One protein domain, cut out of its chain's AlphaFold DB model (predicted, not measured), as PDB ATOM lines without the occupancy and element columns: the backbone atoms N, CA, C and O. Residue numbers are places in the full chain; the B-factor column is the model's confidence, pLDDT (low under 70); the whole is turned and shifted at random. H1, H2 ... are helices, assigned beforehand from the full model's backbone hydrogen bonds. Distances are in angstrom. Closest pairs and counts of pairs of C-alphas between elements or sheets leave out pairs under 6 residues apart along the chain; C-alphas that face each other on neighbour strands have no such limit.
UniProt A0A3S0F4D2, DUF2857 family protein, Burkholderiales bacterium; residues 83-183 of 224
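What this domain is: This is residues 83 to 183 of the 224 residues of the protein "DUF2857 family protein" of Burkholderiales bacterium (UniProt A0A3S0F4D2). Two groups of three helices, H1 to H3 and H4 to H6, sit side by side, with H1 packing on H5 where they meet. H3 and H4 lie at opposite ends, and the long link of residues 122 to 133 runs along one side between them. The printed part has 101 residues with six named helices, H1 to H6 in chain order, and no named strand, so its class is all helix. It is compact, with a radius of gyration of the C-alphas of 13.5 A and spans of 35 by 30 by 22 A.

How they stand to each other: Begin at residues 83 to 94, H1, which make a helical hairpin with residues 99 to 106, H2, at a shallow tilt of 17 degrees; their closest C-alphas, Lys 89 and Phe 106, are 7.2 A apart. Residues 110 to 121, H3, touch H1 about perpendicular, at 73 degrees, closest at the C-alphas of Lys 94 and Phe 120, 6.5 A. Look next at residues 134 to 150, H4, which are apart from H3. Residues 156 to 166, H5, touch H4 at a steep tilt of 52 degrees, closest at the C-alphas of Ile 147 and Ser 159, 6.2 A. H1 touches H5 with residues 88 to 92 alone, closest at the C-alphas of Leu 88 and Tyr 161, 7.7 A. Residues 172 to 179, H6, touch H5, closest at the C-alphas of His 164 and Ile 172, 6.1 A. Every O i to N i+4 pair is within hydrogen-bond range in H1, H2, H3, H4 and H6; in H5 6 of 7 are.

Where its parts are: Find C-alpha 83 at (79.329, 99.375, -1.672); H1 runs 16.6 A from there. H4 begins at (50.020, 112.559, -18.935) and runs 24.6 A.

The domain as a whole: The printed part has no cut. The H3 to H4 link is long; the others are tight. Residues 123 to 129 and 183 have pLDDT under 70.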
ATOM      1  N   ARG A  83      78.864  98.273  -0.828       93.31
ATOM      2  CA  ARG A  83      79.329  99.375  -1.672       93.31
ATOM      3  C   ARG A  83      78.248  99.805  -2.664       93.31
ATOM      4  O   ARG A  83      78.022 101.009  -2.788       93.31
ATOM      5  N   ARG A  84      77.593  98.860  -3.353       91.88
ATOM      6  CA  ARG A  84      76.483  99.145  -4.283       91.88
ATOM      7  C   ARG A  84      75.342  99.859  -3.558       91.88
ATOM      8  O   ARG A  84      74.886 100.904  -4.018       91.88
ATOM      9  N   ASP A  85      74.949  99.359  -2.391       92.38
ATOM     10  CA  ASP A  85      73.877  99.934  -1.577       92.38
ATOM     11  C   ASP A  85      74.188 101.356  -1.129       92.38
ATOM     12  O   ASP A  85      73.320 102.230  -1.198       92.38
ATOM     13  N   ARG A  86      75.429 101.616  -0.711       94.12
ATOM     14  CA  ARG A  86      75.881 102.969  -0.379       94.12
ATOM     15  C   ARG A  86      75.772 103.895  -1.589       94.12
ATOM     16  O   ARG A  86      75.170 104.959  -1.473       94.12
ATOM     17  N   THR A  87      76.275 103.483  -2.752       95.50
ATOM     18  CA  THR A  87      76.195 104.289  -3.979       95.50
ATOM     19  C   THR A  87      74.748 104.589  -4.378       95.50
ATOM     20  O   THR A  87      74.435 105.729  -4.720       95.50
ATOM     21  N   LEU A  88      73.843 103.612  -4.275       95.88
ATOM     22  CA  LEU A  88      72.420 103.829  -4.539       95.88
ATOM     23  C   LEU A  88      71.787 104.800  -3.537       95.88
ATOM     24  O   LEU A  88      71.054 105.694  -3.949       95.88
ATOM     25  N   LYS A  89      72.082 104.679  -2.237       95.38
ATOM     26  CA  LYS A  89      71.582 105.625  -1.221       95.38
ATOM     27  C   LYS A  89      71.989 107.058  -1.559       95.38
ATOM     28  O   LYS A  89      71.142 107.948  -1.603       95.38
ATOM     29  N   GLU A  90      73.274 107.270  -1.839       95.19
ATOM     30  CA  GLU A  90      73.804 108.583  -2.213       95.19
ATOM     31  C   GLU A  90      73.131 109.127  -3.473       95.19
ATOM     32  O   GLU A  90      72.741 110.294  -3.513       95.19
ATOM     33  N   TYR A  91      72.958 108.276  -4.489       96.19
ATOM     34  CA  TYR A  91      72.275 108.637  -5.724       96.19
ATOM     35  C   TYR A  91      70.846 109.115  -5.450       96.19
ATOM     36  O   TYR A  91      70.456 110.203  -5.863       96.19
ATOM     37  N   PHE A  92      70.069 108.339  -4.698       95.50
ATOM     38  CA  PHE A  92      68.674 108.662  -4.413       95.50
ATOM     39  C   PHE A  92      68.539 109.974  -3.638       95.50
ATOM     40  O   PHE A  92      67.667 110.784  -3.952       95.50
ATOM     41  N   VAL A  93      69.416 110.216  -2.659       93.50
ATOM     42  CA  VAL A  93      69.446 111.487  -1.923       93.50
ATOM     43  C   VAL A  93      69.743 112.650  -2.871       93.50
ATOM     44  O   VAL A  93      68.981 113.616  -2.891       93.50
ATOM     45  N   LYS A  94      70.790 112.538  -3.699       92.62
ATOM     46  CA  LYS A  94      71.183 113.573  -4.671       92.62
ATOM     47  C   LYS A  94      70.081 113.889  -5.684       92.62
ATOM     48  O   LYS A  94      69.924 115.038  -6.078       92.62
ATOM     49  N   HIS A  95      69.296 112.885  -6.067       92.88
ATOM     50  CA  HIS A  95      68.242 112.999  -7.075       92.88
ATOM     51  C   HIS A  95      66.833 113.197  -6.491       92.88
ATOM     52  O   HIS A  95      65.822 112.941  -7.151       92.88
ATOM     53  N   GLY A  96      66.749 113.706  -5.257       90.62
ATOM     54  CA  GLY A  96      65.505 114.229  -4.696       90.62
ATOM     55  C   GLY A  96      64.548 113.165  -4.161       90.62
ATOM     56  O   GLY A  96      63.334 113.362  -4.205       90.62
ATOM     57  N   ALA A  97      65.056 112.038  -3.654       92.38
ATOM     58  CA  ALA A  97      64.224 111.059  -2.960       92.38
ATOM     59  C   ALA A  97      63.601 111.651  -1.681       92.38
ATOM     60  O   ALA A  97      64.248 112.353  -0.886       92.38
ATOM     61  N   SER A  98      62.325 111.333  -1.451       89.75
ATOM     62  CA  SER A  98      61.637 111.703  -0.215       89.75
ATOM     63  C   SER A  98      62.151 110.870   0.969       89.75
ATOM     64  O   SER A  98      62.669 109.766   0.797       89.75
ATOM     65  N   ALA A  99      62.001 111.381   2.195       90.44
ATOM     66  CA  ALA A  99      62.436 110.647   3.389       90.44
ATOM     67  C   ALA A  99      61.641 109.342   3.573       90.44
ATOM     68  O   ALA A  99      62.210 108.317   3.935       90.44
ATOM     69  N   GLU A 100      60.344 109.363   3.254       90.06
ATOM     70  CA  GLU A 100      59.480 108.178   3.263       90.06
ATOM     71  C   GLU A 100      59.973 107.115   2.275       90.06
ATOM     72  O   GLU A 100      60.055 105.934   2.604       90.06
ATOM     73  N   MET A 101      60.362 107.537   1.074       91.69
ATOM     74  CA  MET A 101      60.888 106.650   0.044       91.69
ATOM     75  C   MET A 101      62.228 106.030   0.452       91.69
ATOM     76  O   MET A 101      62.416 104.822   0.306       91.69
ATOM     77  N   LEU A 102      63.142 106.833   1.006       94.12
ATOM     78  CA  LEU A 102      64.428 106.355   1.519       94.12
ATOM     79  C   LEU A 102      64.241 105.372   2.682       94.12
ATOM     80  O   LEU A 102      64.893 104.329   2.724       94.12
ATOM     81  N   ASN A 103      63.293 105.642   3.580       93.25
ATOM     82  CA  ASN A 103      62.932 104.705   4.636       93.25
ATOM     83  C   ASN A 103      62.349 103.402   4.064       93.25
ATOM     84  O   ASN A 103      62.758 102.310   4.455       93.25
ATOM     85  N   ARG A 104      61.441 103.486   3.086       92.00
ATOM     86  CA  ARG A 104      60.796 102.307   2.494       92.00
ATOM     87  C   ARG A 104      61.793 101.398   1.775       92.00
ATOM     88  O   ARG A 104      61.759 100.186   2.005       92.00
ATOM     89  N   LEU A 105      62.659 101.978   0.940       92.44
ATOM     90  CA  LEU A 105      63.570 101.254   0.044       92.44
ATOM     91  C   LEU A 105      64.910 100.880   0.687       92.44
ATOM     92  O   LEU A 105      65.473  99.846   0.339       92.44
ATOM     93  N   PHE A 106      65.416 101.692   1.617       93.69
ATOM     94  CA  PHE A 106      66.752 101.517   2.202       93.69
ATOM     95  C   PHE A 106      66.750 101.377   3.726       93.69
ATOM     96  O   PHE A 106      67.822 101.273   4.316       93.69
ATOM     97  N   LYS A 107      65.569 101.386   4.364       94.19
ATOM     98  CA  LYS A 107      65.395 101.322   5.828       94.19
ATOM     99  C   LYS A 107      66.122 102.434   6.582       94.19
ATOM    100  O   LYS A 107      66.420 102.285   7.760       94.19
ATOM    101  N   MET A 108      66.358 103.561   5.911       92.69
ATOM    102  CA  MET A 108      67.032 104.698   6.521       92.69
ATOM    103  C   MET A 108      66.142 105.384   7.554       92.69
ATOM    104  O   MET A 108      64.947 105.595   7.313       92.69
ATOM    105  N   ASN A 109      66.725 105.763   8.685       93.31
ATOM    106  CA  ASN A 109      66.038 106.574   9.686       93.31
ATOM    107  C   ASN A 109      66.114 108.078   9.338       93.31
ATOM    108  O   ASN A 109      66.758 108.488   8.371       93.31
ATOM    109  N   ARG A 110      65.407 108.919  10.104       90.12
ATOM    110  CA  ARG A 110      65.333 110.364   9.835       90.12
ATOM    111  C   ARG A 110      66.697 111.053   9.940       90.12
ATOM    112  O   ARG A 110      66.984 111.916   9.112       90.12
ATOM    113  N   ASP A 111      67.503 110.671  10.922       93.25
ATOM    114  CA  ASP A 111      68.792 111.303  11.205       93.25
ATOM    115  C   ASP A 111      69.812 110.970  10.110       93.25
ATOM    116  O   ASP A 111      70.496 111.858   9.610       93.25
ATOM    117  N   GLU A 112      69.829 109.721   9.640       93.25
ATOM    118  CA  GLU A 112      70.627 109.280   8.491       93.25
ATOM    119  C   GLU A 112      70.250 110.029   7.209       93.25
ATOM    120  O   GLU A 112      71.122 110.472   6.460       93.25
ATOM    121  N   VAL A 113      68.947 110.192   6.944       92.25
ATOM    122  CA  VAL A 113      68.475 110.951   5.776       92.25
ATOM    123  C   VAL A 113      68.909 112.412   5.872       92.25
ATOM    124  O   VAL A 113      69.340 112.976   4.866       92.25
ATOM    125  N   GLN A 114      68.797 113.029   7.051       91.00
ATOM    126  CA  GLN A 114      69.197 114.420   7.244       91.00
ATOM    127  C   GLN A 114      70.709 114.589   7.076       91.00
ATOM    128  O   GLN A 114      71.126 115.436   6.294       91.00
ATOM    129  N   ALA A 115      71.516 113.720   7.687       92.06
ATOM    130  CA  ALA A 115      72.970 113.757   7.566       92.06
ATOM    131  C   ALA A 115      73.445 113.649   6.106       92.06
ATOM    132  O   ALA A 115      74.316 114.405   5.677       92.06
ATOM    133  N   LEU A 116      72.851 112.751   5.304       91.94
ATOM    134  CA  LEU A 116      73.200 112.650   3.882       91.94
ATOM    135  C   LEU A 116      72.744 113.870   3.073       91.94
ATOM    136  O   LEU A 116      73.422 114.263   2.124       91.94
ATOM    137  N   ARG A 117      71.606 114.478   3.417       91.50
ATOM    138  CA  ARG A 117      71.149 115.711   2.758       91.50
ATOM    139  C   ARG A 117      72.061 116.884   3.078       91.50
ATOM    140  O   ARG A 117      72.447 117.590   2.154       91.50
ATOM    141  N   ASP A 118      72.449 117.042   4.337       90.62
ATOM    142  CA  ASP A 118      73.373 118.094   4.761       90.62
ATOM    143  C   ASP A 118      74.722 117.944   4.045       90.62
ATOM    144  O   ASP A 118      75.285 118.926   3.566       90.62
ATOM    145  N   LEU A 119      75.194 116.701   3.882       91.19
ATOM    146  CA  LEU A 119      76.439 116.394   3.181       91.19
ATOM    147  C   LEU A 119      76.389 116.695   1.672       91.19
ATOM    148  O   LEU A 119      77.375 117.181   1.119       91.19
ATOM    149  N   PHE A 120      75.289 116.367   0.984       87.94
ATOM    150  CA  PHE A 120      75.239 116.408  -0.487       87.94
ATOM    151  C   PHE A 120      74.472 117.582  -1.088       87.94
ATOM    152  O   PHE A 120      74.723 117.925  -2.242       87.94
ATOM    153  N   LEU A 121      73.512 118.154  -0.367       84.25
ATOM    154  CA  LEU A 121      72.566 119.134  -0.905       84.25
ATOM    155  C   LEU A 121      72.687 120.517  -0.252       84.25
ATOM    156  O   LEU A 121      72.192 121.485  -0.829       84.25
ATOM    157  N   GLY A 122      73.324 120.634   0.917       75.00
ATOM    158  CA  GLY A 122      73.366 121.892   1.671       75.00
ATOM    159  C   GLY A 122      71.957 122.458   1.924       75.00
ATOM    160  O   GLY A 122      71.013 121.707   2.164       75.00
ATOM    161  N   GLU A 123      71.778 123.778   1.810       64.88
ATOM    162  CA  GLU A 123      70.483 124.469   1.992       64.88
ATOM    163  C   GLU A 123      69.542 124.392   0.766       64.88
ATOM    164  O   GLU A 123      68.803 125.334   0.461       64.88
ATOM    165  N   ALA A 124      69.565 123.300  -0.003       59.69
ATOM    166  CA  ALA A 124      68.711 123.181  -1.182       59.69
ATOM    167  C   ALA A 124      67.215 123.303  -0.825       59.69
ATOM    168  O   ALA A 124      66.709 122.668   0.105       59.69
ATOM    169  N   LYS A 125      66.482 124.104  -1.615       54.09
ATOM    170  CA  LYS A 125      65.036 124.303  -1.457       54.09
ATOM    171  C   LYS A 125      64.299 122.986  -1.683       54.09
ATOM    172  O   LYS A 125      64.115 122.536  -2.812       54.09
ATOM    173  N   THR A 126      63.836 122.400  -0.589       55.59
ATOM    174  CA  THR A 126      62.871 121.307  -0.592       55.59
ATOM    175  C   THR A 126      61.526 121.846  -1.081       55.59
ATOM    176  O   THR A 126      60.913 122.708  -0.458       55.59
ATOM    177  N   GLY A 127      61.072 121.369  -2.237       62.50
ATOM    178  CA  GLY A 127      59.803 121.768  -2.839       62.50
ATOM    179  C   GLY A 127      59.110 120.582  -3.494       62.50
ATOM    180  O   GLY A 127      59.744 119.581  -3.825       62.50
ATOM    181  N   ARG A 128      57.788 120.678  -3.678       66.00
ATOM    182  CA  ARG A 128      57.059 119.704  -4.501       66.00
ATOM    183  C   ARG A 128      57.538 119.833  -5.942       66.00
ATOM    184  O   ARG A 128      57.391 120.892  -6.546       66.00
ATOM    185  N   HIS A 129      58.090 118.751  -6.477       69.81
ATOM    186  CA  HIS A 129      58.439 118.683  -7.888       69.81
ATOM    187  C   HIS A 129      57.168 118.565  -8.736       69.81
ATOM    188  O   HIS A 129      56.204 117.929  -8.296       69.81
ATOM    189  N   PRO A 130      57.135 119.202  -9.919       78.56
ATOM    190  CA  PRO A 130      55.998 119.095 -10.817       78.56
ATOM    191  C   PRO A 130      55.820 117.642 -11.260       78.56
ATOM    192  O   PRO A 130      56.794 116.924 -11.495       78.56
ATOM    193  N   MET A 131      54.562 117.223 -11.361       82.81
ATOM    194  CA  MET A 131      54.225 115.897 -11.858       82.81
ATOM    195  C   MET A 131      54.524 115.817 -13.364       82.81
ATOM    196  O   MET A 131      54.215 116.787 -14.064       82.81
ATOM    197  N   PRO A 132      55.082 114.703 -13.877       89.38
ATOM    198  CA  PRO A 132      55.233 114.507 -15.316       89.38
ATOM    199  C   PRO A 132      53.891 114.629 -16.048       89.38
ATOM    200  O   PRO A 132      52.824 114.345 -15.485       89.38
ATOM    201  N   SER A 133      53.934 115.059 -17.307       90.75
ATOM    202  CA  SER A 133      52.731 115.205 -18.128       90.75
ATOM    203  C   SER A 133      52.032 113.852 -18.350       90.75
ATOM    204  O   SER A 133      52.660 112.801 -18.237       90.75
ATOM    205  N   PRO A 134      50.726 113.818 -18.683       89.19
ATOM    206  CA  PRO A 134      50.020 112.559 -18.935       89.19
ATOM    207  C   PRO A 134      50.684 111.656 -19.984       89.19
ATOM    208  O   PRO A 134      50.661 110.443 -19.819       89.19
ATOM    209  N   PHE A 135      51.294 112.237 -21.021       91.19
ATOM    210  CA  PHE A 135      52.007 111.481 -22.050       91.19
ATOM    211  C   PHE A 135      53.305 110.866 -21.508       91.19
ATOM    212  O   PHE A 135      53.517 109.667 -21.654       91.19
ATOM    213  N   GLU A 136      54.119 111.650 -20.793       92.81
ATOM    214  CA  GLU A 136      55.350 111.152 -20.161       92.81
ATOM    215  C   GLU A 136      55.053 110.071 -19.114       92.81
ATOM    216  O   GLU A 136      55.819 109.124 -18.973       92.81
ATOM    217  N   ARG A 137      53.930 110.167 -18.388       94.19
ATOM    218  CA  ARG A 137      53.530 109.139 -17.412       94.19
ATOM    219  C   ARG A 137      53.281 107.780 -18.060       94.19
ATOM    220  O   ARG A 137      53.732 106.774 -17.523       94.19
ATOM    221  N   GLU A 138      52.619 107.752 -19.212       93.25
ATOM    222  CA  GLU A 138      52.396 106.518 -19.977       93.25
ATOM    223  C   GLU A 138      53.723 105.906 -20.454       93.25
ATOM    224  O   GLU A 138      53.935 104.696 -20.359       93.25
ATOM    225  N   GLU A 139      54.654 106.742 -20.925       95.25
ATOM    226  CA  GLU A 139      55.996 106.291 -21.310       95.25
ATOM    227  C   GLU A 139      56.777 105.738 -20.111       95.25
ATOM    228  O   GLU A 139      57.380 104.669 -20.207       95.25
ATOM    229  N   ILE A 140      56.713 106.419 -18.965       95.50
ATOM    230  CA  ILE A 140      57.341 105.984 -17.714       95.50
ATOM    231  C   ILE A 140      56.794 104.621 -17.272       95.50
ATOM    232  O   ILE A 140      57.584 103.748 -16.917       95.50
ATOM    233  N   HIS A 141      55.476 104.406 -17.318       94.81
ATOM    234  CA  HIS A 141      54.869 103.112 -16.976       94.81
ATOM    235  C   HIS A 141      55.310 101.997 -17.915       94.81
ATOM    236  O   HIS A 141      55.700 100.924 -17.456       94.81
ATOM    237  N   ARG A 142      55.325 102.253 -19.227       95.00
ATOM    238  CA  ARG A 142      55.789 101.273 -20.217       95.00
ATOM    239  C   ARG A 142      57.240 100.862 -19.982       95.00
ATOM    240  O   ARG A 142      57.570  99.678 -20.075       95.00
ATOM    241  N   GLU A 143      58.100 101.832 -19.691       96.62
ATOM    242  CA  GLU A 143      59.514 101.592 -19.408       96.62
ATOM    243  C   GLU A 143      59.718 100.881 -18.073       96.62
ATOM    244  O   GLU A 143      60.515  99.946 -17.996       96.62
ATOM    245  N   TRP A 144      58.974 101.266 -17.035       95.56
ATOM    246  CA  TRP A 144      58.980 100.580 -15.746       95.56
ATOM    247  C   TRP A 144      58.629  99.100 -15.904       95.56
ATOM    248  O   TRP A 144      59.379  98.226 -15.467       95.56
ATOM    249  N   ASP A 145      57.544  98.814 -16.616       93.94
ATOM    250  CA  ASP A 145      57.112  97.460 -16.932       93.94
ATOM    251  C   ASP A 145      58.179  96.668 -17.695       93.94
ATOM    252  O   ASP A 145      58.409  95.488 -17.418       93.94
ATOM    253  N   ALA A 146      58.849  97.295 -18.666       95.06
ATOM    254  CA  ALA A 146      59.936  96.664 -19.405       95.06
ATOM    255  C   ALA A 146      61.129  96.334 -18.492       95.06
ATOM    256  O   ALA A 146      61.656  95.223 -18.555       95.06
ATOM    257  N   ILE A 147      61.524  97.261 -17.615       94.62
ATOM    258  CA  ILE A 147      62.615  97.068 -16.651       94.62
ATOM    259  C   ILE A 147      62.286  95.926 -15.687       94.62
ATOM    260  O   ILE A 147      63.107  95.031 -15.499       94.62
ATOM    261  N   VAL A 148      61.084  95.915 -15.108       93.06
ATOM    262  CA  VAL A 148      60.668  94.880 -14.148       93.06
ATOM    263  C   VAL A 148      60.567  93.508 -14.818       93.06
ATOM    264  O   VAL A 148      61.003  92.513 -14.240       93.06
ATOM    265  N   ARG A 149      60.048  93.434 -16.053       91.81
ATOM    266  CA  ARG A 149      59.990  92.174 -16.814       91.81
ATOM    267  C   ARG A 149      61.373  91.632 -17.161       91.81
ATOM    268  O   ARG A 149      61.573  90.426 -17.079       91.81
ATOM    269  N   ASN A 150      62.305  92.501 -17.543       91.81
ATOM    270  CA  ASN A 150      63.654  92.093 -17.936       91.81
ATOM    271  C   ASN A 150      64.557  91.802 -16.726       91.81
ATOM    272  O   ASN A 150      65.466  90.984 -16.823       91.81
ATOM    273  N   GLY A 151      64.309  92.453 -15.588       87.44
ATOM    274  CA  GLY A 151      65.074  92.326 -14.347       87.44
ATOM    275  C   GLY A 151      64.398  91.436 -13.305       87.44
ATOM    276  O   GLY A 151      64.294  91.832 -12.146       87.44
ATOM    277  N   GLN A 152      63.898  90.255 -13.682       83.75
ATOM    278  CA  GLN A 152      63.239  89.360 -12.720       83.75
ATOM    279  C   GLN A 152      64.152  89.048 -11.520       83.75
ATOM    280  O   GLN A 152      65.290  88.618 -11.684       83.75
ATOM    281  N   GLY A 153      63.645  89.268 -10.302       82.50
ATOM    282  CA  GLY A 153      64.398  89.076  -9.052       82.50
ATOM    283  C   GLY A 153      65.282  90.260  -8.643       82.50
ATOM    284  O   GLY A 153      65.866  90.237  -7.560       82.50
ATOM    285  N   GLN A 154      65.357  91.315  -9.455       88.69
ATOM    286  CA  GLN A 154      66.111  92.519  -9.132       88.69
ATOM    287  C   GLN A 154      65.390  93.369  -8.062       88.69
ATOM    288  O   GLN A 154      64.171  93.551  -8.128       88.69
ATOM    289  N   PRO A 155      66.116  93.951  -7.087       91.56
ATOM    290  CA  PRO A 155      65.519  94.856  -6.110       91.56
ATOM    291  C   PRO A 155      64.901  96.103  -6.757       91.56
ATOM    292  O   PRO A 155      65.521  96.745  -7.603       91.56
ATOM    293  N   THR A 156      63.735  96.535  -6.262       93.19
ATOM    294  CA  THR A 156      63.001  97.722  -6.753       93.19
ATOM    295  C   THR A 156      63.869  98.981  -6.844       93.19
ATOM    296  O   THR A 156      63.719  99.770  -7.771       93.19
ATOM    297  N   ARG A 157      64.796  99.171  -5.897       94.69
ATOM    298  CA  ARG A 157      65.754 100.292  -5.884       94.69
ATOM    299  C   ARG A 157      66.632 100.342  -7.137       94.69
ATOM    300  O   ARG A 157      66.869 101.420  -7.666       94.69
ATOM    301  N   GLU A 158      67.060  99.192  -7.638       94.81
ATOM    302  CA  GLU A 158      67.911  99.111  -8.822       94.81
ATOM    303  C   GLU A 158      67.072  99.340 -10.085       94.81
ATOM    304  O   GLU A 158      67.476 100.061 -10.990       94.81
ATOM    305  N   SER A 159      65.852  98.791 -10.129       95.12
ATOM    306  CA  SER A 159      64.914  99.052 -11.230       95.12
ATOM    307  C   SER A 159      64.564 100.538 -11.324       95.12
ATOM    308  O   SER A 159      64.490 101.104 -12.412       95.12
ATOM    309  N   LEU A 160      64.393 101.202 -10.180       96.00
ATOM    310  CA  LEU A 160      64.086 102.625 -10.142       96.00
ATOM    311  C   LEU A 160      65.291 103.495 -10.498       96.00
ATOM    312  O   LEU A 160      65.125 104.516 -11.160       96.00
ATOM    313  N   TYR A 161      66.495 103.080 -10.103       96.69
ATOM    314  CA  TYR A 161      67.730 103.686 -10.590       96.69
ATOM    315  C   TYR A 161      67.789 103.639 -12.124       96.69
ATOM    316  O   TYR A 161      67.975 104.678 -12.753       96.69
ATOM    317  N   GLN A 162      67.525 102.478 -12.735       96.56
ATOM    318  CA  GLN A 162      67.479 102.328 -14.197       96.56
ATOM    319  C   GLN A 162      66.375 103.161 -14.862       96.56
ATOM    320  O   GLN A 162      66.556 103.668 -15.966       96.56
ATOM    321  N   LEU A 163      65.224 103.320 -14.209       96.81
ATOM    322  CA  LEU A 163      64.173 104.198 -14.714       96.81
ATOM    323  C   LEU A 163      64.640 105.660 -14.686       96.81
ATOM    324  O   LEU A 163      64.519 106.379 -15.674       96.81
ATOM    325  N   HIS A 164      65.226 106.097 -13.573       96.88
ATOM    326  CA  HIS A 164      65.698 107.467 -13.416       96.88
ATOM    327  C   HIS A 164      66.883 107.798 -14.333       96.88
ATOM    328  O   HIS A 164      66.992 108.933 -14.782       96.88
ATOM    329  N   THR A 165      67.746 106.841 -14.688       96.06
ATOM    330  CA  THR A 165      68.796 107.100 -15.690       96.06
ATOM    331  C   THR A 165      68.216 107.417 -17.072       96.06
ATOM    332  O   THR A 165      68.814 108.217 -17.791       96.06
ATOM    333  N   LYS A 166      67.043 106.865 -17.422       95.62
ATOM    334  CA  LYS A 166      66.314 107.186 -18.664       95.62
ATOM    335  C   LYS A 166      65.504 108.483 -18.580       95.62
ATOM    336  O   LYS A 166      65.400 109.189 -19.576       95.62
ATOM    337  N   PHE A 167      64.965 108.804 -17.404       94.94
ATOM    338  CA  PHE A 167      64.123 109.981 -17.155       94.94
ATOM    339  C   PHE A 167      64.776 110.952 -16.153       94.94
ATOM    340  O   PHE A 167      64.150 111.381 -15.181       94.94
ATOM    341  N   ASN A 168      66.055 111.281 -16.372       93.19
ATOM    342  CA  ASN A 168      66.898 112.022 -15.420       93.19
ATOM    343  C   ASN A 168      66.493 113.493 -15.208       93.19
ATOM    344  O   ASN A 168      66.988 114.147 -14.290       93.19
ATOM    345  N   GLN A 169      65.596 114.009 -16.050       91.44
ATOM    346  CA  GLN A 169      64.998 115.333 -15.930       91.44
ATOM    347  C   GLN A 169      63.961 115.416 -14.802       91.44
ATOM    348  O   GLN A 169      63.655 116.506 -14.317       91.44
ATOM    349  N   HIS A 170      63.404 114.277 -14.385       92.38
ATOM    350  CA  HIS A 170      62.473 114.193 -13.268       92.38
ATOM    351  C   HIS A 170      63.210 113.756 -12.013       92.38
ATOM    352  O   HIS A 170      64.165 112.996 -12.077       92.38
ATOM    353  N   THR A 171      62.743 114.186 -10.842       92.44
ATOM    354  CA  THR A 171      63.302 113.656  -9.598       92.44
ATOM    355  C   THR A 171      62.871 112.222  -9.381       92.44
ATOM    356  O   THR A 171      61.779 111.801  -9.777       92.44
ATOM    357  N   ILE A 172      63.696 111.470  -8.658       93.88
ATOM    358  CA  ILE A 172      63.400 110.069  -8.371       93.88
ATOM    359  C   ILE A 172      62.111 109.915  -7.550       93.88
ATOM    360  O   ILE A 172      61.390 108.932  -7.705       93.88
ATOM    361  N   SER A 173      61.760 110.922  -6.738       92.50
ATOM    362  CA  SER A 173      60.480 110.957  -6.025       92.50
ATOM    363  C   SER A 173      59.283 111.197  -6.949       92.50
ATOM    364  O   SER A 173      58.207 110.685  -6.647       92.50
ATOM    365  N   ALA A 174      59.430 111.962  -8.034       92.12
ATOM    366  CA  ALA A 174      58.360 112.151  -9.013       92.12
ATOM    367  C   ALA A 174      58.115 110.852  -9.793       92.12
ATOM    368  O   ALA A 174      56.977 110.404  -9.893       92.12
ATOM    369  N   LEU A 175      59.183 110.184 -10.241       94.06
ATOM    370  CA  LEU A 175      59.079 108.874 -10.896       94.06
ATOM    371  C   LEU A 175      58.455 107.823  -9.972       94.06
ATOM    372  O   LEU A 175      57.572 107.081 -10.389       94.06
ATOM    373  N   TRP A 176      58.852 107.811  -8.695       93.12
ATOM    374  CA  TRP A 176      58.247 106.944  -7.684       93.12
ATOM    375  C   TRP A 176      56.740 107.181  -7.526       93.12
ATOM    376  O   TRP A 176      55.989 106.227  -7.343       93.12
ATOM    377  N   GLN A 177      56.282 108.433  -7.603       91.12
ATOM    378  CA  GLN A 177      54.853 108.753  -7.563       91.12
ATOM    379  C   GLN A 177      54.117 108.254  -8.805       91.12
ATOM    380  O   GLN A 177      53.026 107.719  -8.646       91.12
ATOM    381  N   VAL A 178      54.707 108.378 -10.003       92.62
ATOM    382  CA  VAL A 178      54.108 107.873 -11.255       92.62
ATOM    383  C   VAL A 178      53.888 106.370 -11.164       92.62
ATOM    384  O   VAL A 178      52.762 105.908 -11.284       92.62
ATOM    385  N   ILE A 179      54.937 105.596 -10.876       92.12
ATOM    386  CA  ILE A 179      54.841 104.127 -10.888       92.12
ATOM    387  C   ILE A 179      53.937 103.576  -9.775       92.12
ATOM    388  O   ILE A 179      53.448 102.455  -9.868       92.12
ATOM    389  N   ASN A 180      53.703 104.360  -8.718       88.69
ATOM    390  CA  ASN A 180      52.777 104.020  -7.640       88.69
ATOM    391  C   ASN A 180      51.436 104.767  -7.754       88.69
ATOM    392  O   ASN A 180      50.657 104.727  -6.804       88.69
ATOM    393  N   GLU A 181      51.128 105.428  -8.878       82.50
ATOM    394  CA  GLU A 181      49.903 106.238  -9.005       82.50
ATOM    395  C   GLU A 181      48.621 105.391  -8.920       82.50
ATOM    396  O   GLU A 181      47.568 105.889  -8.527       82.50
ATOM    397  N   PHE A 182      48.743 104.089  -9.195       75.56
ATOM    398  CA  PHE A 182      47.684 103.084  -9.060       75.56
ATOM    399  C   PHE A 182      47.891 102.141  -7.852       75.56
ATOM    400  O   PHE A 182      47.170 101.159  -7.683       75.56
ATOM    401  N   GLY A 183      48.882 102.428  -6.996       60.75
ATOM    402  CA  GLY A 183      49.318 101.582  -5.885       60.75
ATOM    403  C   GLY A 183      48.523 101.761  -4.583       60.75
ATOM    404  O   GLY A 183      48.784 102.668  -3.803       60.75
TER     405      GLY A 183